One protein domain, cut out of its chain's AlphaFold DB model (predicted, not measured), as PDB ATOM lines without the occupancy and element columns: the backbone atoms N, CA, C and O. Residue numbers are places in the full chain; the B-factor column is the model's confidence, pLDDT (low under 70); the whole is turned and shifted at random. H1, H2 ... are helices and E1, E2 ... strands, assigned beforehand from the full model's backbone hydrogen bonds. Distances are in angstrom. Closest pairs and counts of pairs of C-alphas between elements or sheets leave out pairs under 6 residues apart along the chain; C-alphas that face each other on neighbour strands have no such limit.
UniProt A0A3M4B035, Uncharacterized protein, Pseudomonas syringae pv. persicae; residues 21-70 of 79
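What this domain is: This is residues 21 to 70 of the 79 residues of an uncharacterized protein of Pseudomonas syringae pv. persicae (UniProt A0A3M4B035). A long two-stranded hairpin, E1 and E2, is widened near one end by the short strand E3, and a long loop, residues 37 to 60, folds back over one face of this small sheet. The loop leads into a very short helix, H1, just before E3. The 50 printed residues hold three named strands and one named helix in the order E1, E2, H1, E3; the sheet's order is E1, E2, E3, antiparallel throughout. The class is mostly strand, though only 21 residues are in named elements. The whole is compact, with a radius of gyration of the C-alphas of 11.0 A, and elongated, spanning 34 by 21 by 15 A.

How they stand to each other: Start at E1, residues 21 to 26, which forms a hairpin with its antiparallel neighbour E2, residues 29 to 36, at 160 degrees between their directions. Look there for N 22 and O 34, 2.9 A apart and within hydrogen-bond range; C-alphas 23 and 33 face each other at 4.5 A. Further on, H1, residues 61 to 64, is not on the sheet, and E1 and H1 are apart. H1 is too short for an O i to N i+4 pair; its one O i to N i+3 pair is within hydrogen-bond range. Last comes E3, residues 67 to 69, antiparallel to E2 at 132 degrees, with N 35 and O 68 within hydrogen-bond range at 2.8 A. E1 and E3 are the edge strands and are apart.

Where its parts are: Find C-alpha 21 at (190.529, 204.750, 156.511); from there E1 runs 16.9 A to residue 26. E2 runs 20.3 A from C-alpha 29 to C-alpha 36 at (185.000, 204.915, 159.191). H1 measures 4.9 A, and E3 runs 6.9 A to C-alpha 69 at (184.152, 211.013, 152.507).

The domain as a whole: The C-alphas farthest apart are those of Lys 28 and Arg 40, at 34.3 A. The printed part has no cut. The link from E2 to H1 is long, with 24 residues; the other two are tight. Mean pLDDT of the printed part is 88.5, and residue 41 is under 70.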
ATOM      1  N   MET A  21     190.611 204.313 157.896       89.12
ATOM      2  CA  MET A  21     190.529 204.750 156.511       89.12
ATOM      3  C   MET A  21     190.529 203.513 155.616       89.12
ATOM      4  O   MET A  21     191.364 202.623 155.790       89.12
ATOM      5  N   PHE A  22     189.588 203.445 154.681       88.75
ATOM      6  CA  PHE A  22     189.506 202.362 153.711       88.75
ATOM      7  C   PHE A  22     189.573 202.934 152.298       88.75
ATOM      8  O   PHE A  22     188.670 203.657 151.874       88.75
ATOM      9  N   ASP A  23     190.646 202.599 151.584       90.75
ATOM     10  CA  ASP A  23     190.861 202.961 150.186       90.75
ATOM     11  C   ASP A  23     190.579 201.762 149.277       90.75
ATOM     12  O   ASP A  23     191.002 200.636 149.556       90.75
ATOM     13  N   TRP A  24     189.913 202.004 148.147       89.75
ATOM     14  CA  TRP A  24     189.729 200.984 147.117       89.75
ATOM     15  C   TRP A  24     189.763 201.564 145.703       89.75
ATOM     16  O   TRP A  24     189.573 202.761 145.466       89.75
ATOM     17  N   TRP A  25     190.006 200.675 144.744       87.69
ATOM     18  CA  TRP A  25     190.069 200.973 143.319       87.69
ATOM     19  C   TRP A  25     189.101 200.061 142.571       87.69
ATOM     20  O   TRP A  25     189.017 198.869 142.860       87.69
ATOM     21  N   ALA A  26     188.396 200.623 141.594       80.88
ATOM     22  CA  ALA A  26     187.574 199.878 140.649       80.88
ATOM     23  C   ALA A  26     187.928 200.320 139.224       80.88
ATOM     24  O   ALA A  26     188.304 201.470 139.014       80.88
ATOM     25  N   ASP A  27     187.809 199.418 138.245       78.56
ATOM     26  CA  ASP A  27     188.368 199.588 136.891       78.56
ATOM     27  C   ASP A  27     188.088 200.947 136.234       78.56
ATOM     28  O   ASP A  27     188.957 201.525 135.584       78.56
ATOM     29  N   LYS A  28     186.859 201.453 136.367       80.12
ATOM     30  CA  LYS A  28     186.399 202.681 135.695       80.12
ATOM     31  C   LYS A  28     186.159 203.835 136.660       80.12
ATOM     32  O   LYS A  28     185.535 204.826 136.284       80.12
ATOM     33  N   THR A  29     186.653 203.710 137.884       78.25
ATOM     34  CA  THR A  29     186.297 204.605 138.978       78.25
ATOM     35  C   THR A  29     187.567 205.187 139.556       78.25
ATOM     36  O   THR A  29     188.504 204.441 139.853       78.25
ATOM     37  N   PRO A  30     187.631 206.517 139.731       85.38
ATOM     38  CA  PRO A  30     188.728 207.113 140.465       85.38
ATOM     39  C   PRO A  30     188.899 206.430 141.831       85.38
ATOM     40  O   PRO A  30     187.896 205.973 142.388       85.38
ATOM     41  N   PRO A  31     190.121 206.402 142.388       89.06
ATOM     42  CA  PRO A  31     190.366 205.845 143.714       89.06
ATOM     43  C   PRO A  31     189.378 206.423 144.729       89.06
ATOM     44  O   PRO A  31     189.241 207.649 144.830       89.06
ATOM     45  N   GLN A  32     188.681 205.541 145.432       91.25
ATOM     46  CA  GLN A  32     187.685 205.894 146.433       91.25
ATOM     47  C   GLN A  32     188.275 205.746 147.829       91.25
ATOM     48  O   GLN A  32     189.196 204.959 148.039       91.25
ATOM     49  N   CYS A  33     187.741 206.524 148.765       93.62
ATOM     50  CA  CYS A  33     188.205 206.546 150.142       93.62
ATOM     51  C   CYS A  33     187.061 206.921 151.077       93.62
ATOM     52  O   CYS A  33     186.308 207.863 150.798       93.62
ATOM     53  N   ILE A  34     186.984 206.217 152.203       93.81
ATOM     54  CA  ILE A  34     186.133 206.582 153.332       93.81
ATOM     55  C   ILE A  34     186.892 206.533 154.647       93.81
ATOM     56  O   ILE A  34     187.671 205.612 154.894       93.81
ATOM     57  N   ASP A  35     186.559 207.479 155.514       92.50
ATOM     58  CA  ASP A  35     186.833 207.396 156.937       92.50
ATOM     59  C   ASP A  35     185.648 206.716 157.624       92.50
ATOM     60  O   ASP A  35     184.481 207.059 157.410       92.50
ATOM     61  N   ILE A  36     185.952 205.741 158.464       90.19
ATOM     62  CA  ILE A  36     185.000 204.915 159.191       90.19
ATOM     63  C   ILE A  36     185.193 205.206 160.671       90.19
ATOM     64  O   ILE A  36     186.294 205.048 161.199       90.19
ATOM     65  N   THR A  37     184.116 205.575 161.360       87.81
ATOM     66  CA  THR A  37     184.093 205.620 162.828       87.81
ATOM     67  C   THR A  37     183.591 204.274 163.364       87.81
ATOM     68  O   THR A  37     182.376 204.021 163.370       87.81
ATOM     69  N   PRO A  38     184.483 203.362 163.791       78.69
ATOM     70  CA  PRO A  38     184.064 202.061 164.284       78.69
ATOM     71  C   PRO A  38     183.435 202.167 165.669       78.69
ATOM     72  O   PRO A  38     183.792 203.013 166.484       78.69
ATOM     73  N   LYS A  39     182.530 201.234 165.972       78.00
ATOM     74  CA  LYS A  39     182.177 200.937 167.361       78.00
ATOM     75  C   LYS A  39     182.800 199.616 167.762       78.00
ATOM     76  O   LYS A  39     182.948 198.700 166.953       78.00
ATOM     77  N   ARG A  40     183.147 199.527 169.043       70.94
ATOM     78  CA  ARG A  40     183.683 198.311 169.649       70.94
ATOM     79  C   ARG A  40     182.734 197.141 169.367       70.94
ATOM     80  O   ARG A  40     181.534 197.267 169.596       70.94
ATOM     81  N   TRP A  41     183.291 196.029 168.887       68.00
ATOM     82  CA  TRP A  41     182.575 194.769 168.644       68.00
ATOM     83  C   TRP A  41     181.461 194.814 167.579       68.00
ATOM     84  O   TRP A  41     180.553 193.988 167.629       68.00
ATOM     85  N   SER A  42     181.505 195.744 166.615       76.88
ATOM     86  CA  SER A  42     180.560 195.754 165.484       76.88
ATOM     87  C   SER A  42     181.236 195.407 164.161       76.88
ATOM     88  O   SER A  42     182.170 196.105 163.768       76.88
ATOM     89  N   THR A  43     180.706 194.412 163.449       84.19
ATOM     90  CA  THR A  43     180.958 194.232 162.011       84.19
ATOM     91  C   THR A  43     180.217 195.321 161.232       84.19
ATOM     92  O   THR A  43     179.092 195.679 161.590       84.19
ATOM     93  N   LEU A  44     180.858 195.880 160.206       87.06
ATOM     94  CA  LEU A  44     180.281 196.874 159.304       87.06
ATOM     95  C   LEU A  44     180.346 196.326 157.882       87.06
ATOM     96  O   LEU A  44     181.434 196.182 157.333       87.06
ATOM     97  N   ASP A  45     179.186 196.041 157.301       90.75
ATOM     98  CA  ASP A  45     179.085 195.580 155.920       90.75
ATOM     99  C   ASP A  45     178.857 196.782 154.997       90.75
ATOM    100  O   ASP A  45     177.865 197.503 155.127       90.75
ATOM    101  N   ILE A  46     179.797 197.015 154.079       91.50
ATOM    102  CA  ILE A  46     179.767 198.115 153.108       91.50
ATOM    103  C   ILE A  46     179.721 197.497 151.715       91.50
ATOM    104  O   ILE A  46     180.626 196.753 151.331       91.50
ATOM    105  N   TYR A  47     178.669 197.796 150.957       92.25
ATOM    106  CA  TYR A  47     178.478 197.246 149.618       92.25
ATOM    107  C   TYR A  47     178.864 198.272 148.560       92.25
ATOM    108  O   TYR A  47     178.547 199.453 148.690       92.25
ATOM    109  N   LEU A  48     179.515 197.806 147.497       91.19
ATOM    110  CA  LEU A  48     179.836 198.620 146.330       91.19
ATOM    111  C   LEU A  48     178.870 198.313 145.182       91.19
ATOM    112  O   LEU A  48     178.496 197.157 144.964       91.19
ATOM    113  N   ASP A  49     178.473 199.343 144.446       90.06
ATOM    114  CA  ASP A  49     177.669 199.220 143.238       90.06
ATOM    115  C   ASP A  49     178.525 198.808 142.026       90.06
ATOM    116  O   ASP A  49     179.747 198.655 142.098       90.06
ATOM    117  N   GLY A  50     177.880 198.631 140.869       88.06
ATOM    118  CA  GLY A  50     178.568 198.248 139.630       88.06
ATOM    119  C   GLY A  50     179.570 199.291 139.105       88.06
ATOM    120  O   GLY A  50     180.350 198.978 138.207       88.06
ATOM    121  N   SER A  51     179.555 200.509 139.650       87.88
ATOM    122  CA  SER A  51     180.518 201.580 139.384       87.88
ATOM    123  C   SER A  51     181.586 201.697 140.473       87.88
ATOM    124  O   SER A  51     182.364 202.645 140.454       87.88
ATOM    125  N   GLY A  52     181.652 200.775 141.434       88.94
ATOM    126  CA  GLY A  52     182.630 200.822 142.521       88.94
ATOM    127  C   GLY A  52     182.406 201.963 143.516       88.94
ATOM    128  O   GLY A  52     183.333 202.290 144.255       88.94
ATOM    129  N   LYS A  53     181.216 202.571 143.541       90.81
ATOM    130  CA  LYS A  53     180.783 203.532 144.569       90.81
ATOM    131  C   LYS A  53     179.982 202.811 145.646       90.81
ATOM    132  O   LYS A  53     179.604 201.662 145.453       90.81
ATOM    133  N   ILE A  54     179.721 203.451 146.782       92.62
ATOM    134  CA  ILE A  54     178.930 202.835 147.852       92.62
ATOM    135  C   ILE A  54     177.478 202.673 147.392       92.62
ATOM    136  O   ILE A  54     176.804 203.645 147.055       92.62
ATOM    137  N   ASP A  55     176.980 201.439 147.433       93.94
ATOM    138  CA  ASP A  55     175.578 201.116 147.180       93.94
ATOM    139  C   ASP A  55     174.751 201.482 148.421       93.94
ATOM    140  O   ASP A  55     174.605 200.692 149.362       93.94
ATOM    141  N   ILE A  56     174.220 202.706 148.433       93.69
ATOM    142  CA  ILE A  56     173.394 203.227 149.533       93.69
ATOM    143  C   ILE A  56     172.043 202.512 149.674       93.69
ATOM    144  O   ILE A  56     171.376 202.675 150.691       93.69
ATOM    145  N   ALA A  57     171.618 201.744 148.663       94.19
ATOM    146  CA  ALA A  57     170.384 200.969 148.722       94.19
ATOM    147  C   ALA A  57     170.592 199.613 149.415       94.19
ATOM    148  O   ALA A  57     169.642 199.069 149.978       94.19
ATOM    149  N   LYS A  58     171.817 199.069 149.382       95.69
ATOM    150  CA  LYS A  58     172.180 197.804 150.050       95.69
ATOM    151  C   LYS A  58     172.925 197.981 151.365       95.69
ATOM    152  O   LYS A  58     172.872 197.092 152.209       95.69
ATOM    153  N   THR A  59     173.636 199.092 151.535       93.12
ATOM    154  CA  THR A  59     174.359 199.392 152.773       93.12
ATOM    155  C   THR A  59     173.383 199.908 153.824       93.12
ATOM    156  O   THR A  59     172.600 200.815 153.553       93.12
ATOM    157  N   ASP A  60     173.424 199.333 155.028       93.88
ATOM    158  CA  ASP A  60     172.512 199.718 156.106       93.88
ATOM    159  C   ASP A  60     172.652 201.224 156.434       93.88
ATOM    160  O   ASP A  60     173.777 201.718 156.579       93.88
ATOM    161  N   PRO A  61     171.548 201.983 156.584       93.19
ATOM    162  CA  PRO A  61     171.603 203.415 156.888       93.19
ATOM    163  C   PRO A  61     172.420 203.769 158.140       93.19
ATOM    164  O   PRO A  61     173.053 204.825 158.194       93.19
ATOM    165  N   TYR A  62     172.439 202.893 159.146       91.69
ATOM    166  CA  TYR A  62     173.255 203.057 160.348       91.69
ATOM    167  C   TYR A  62     174.750 202.876 160.072       91.69
ATOM    168  O   TYR A  62     175.573 203.526 160.722       91.69
ATOM    169  N   VAL A  63     175.110 202.021 159.110       92.44
ATOM    170  CA  VAL A  63     176.488 201.905 158.621       92.44
ATOM    171  C   VAL A  63     176.857 203.175 157.859       92.44
ATOM    172  O   VAL A  63     177.859 203.791 158.207       92.44
ATOM    173  N   ILE A  64     176.015 203.633 156.923       93.44
ATOM    174  CA  ILE A  64     176.244 204.860 156.131       93.44
ATOM    175  C   ILE A  64     176.486 206.075 157.034       93.44
ATOM    176  O   ILE A  64     177.416 206.839 156.793       93.44
ATOM    177  N   ALA A  65     175.713 206.230 158.113       92.56
ATOM    178  CA  ALA A  65     175.862 207.337 159.060       92.56
ATOM    179  C   ALA A  65     177.240 207.401 159.758       92.56
ATOM    180  O   ALA A  65     177.569 208.410 160.382       92.56
ATOM    181  N   ARG A  66     178.036 206.329 159.679       90.81
ATOM    182  CA  ARG A  66     179.393 206.241 160.238       90.81
ATOM    183  C   ARG A  66     180.496 206.415 159.202       90.81
ATOM    184  O   ARG A  66     181.666 206.417 159.584       90.81
ATOM    185  N   LEU A  67     180.138 206.499 157.925       92.88
ATOM    186  CA  LEU A  67     181.080 206.668 156.831       92.88
ATOM    187  C   LEU A  67     181.182 208.155 156.503       92.88
ATOM    188  O   LEU A  67     180.176 208.859 156.400       92.88
ATOM    189  N   LYS A  68     182.403 208.637 156.314       93.06
ATOM    190  CA  LYS A  68     182.678 209.992 155.843       93.06
ATOM    191  C   LYS A  68     183.547 209.922 154.602       93.06
ATOM    192  O   LYS A  68     184.449 209.101 154.511       93.06
ATOM    193  N   GLN A  69     183.274 210.805 153.650       92.50
ATOM    194  CA  GLN A  69     184.152 211.013 152.507       92.50
ATOM    195  C   GLN A  69     185.502 211.553 152.989       92.50
ATOM    196  O   GLN A  69     185.539 212.514 153.762       92.50
ATOM    197  N   CYS A  70     186.593 210.987 152.478       91.94
ATOM    198  CA  CYS A  70     187.927 211.503 152.762       91.94
ATOM    199  C   CYS A  70     188.134 212.900 152.133       91.94
ATOM    200  O   CYS A  70     187.719 213.134 150.989       91.94
TER     201      CYS A  70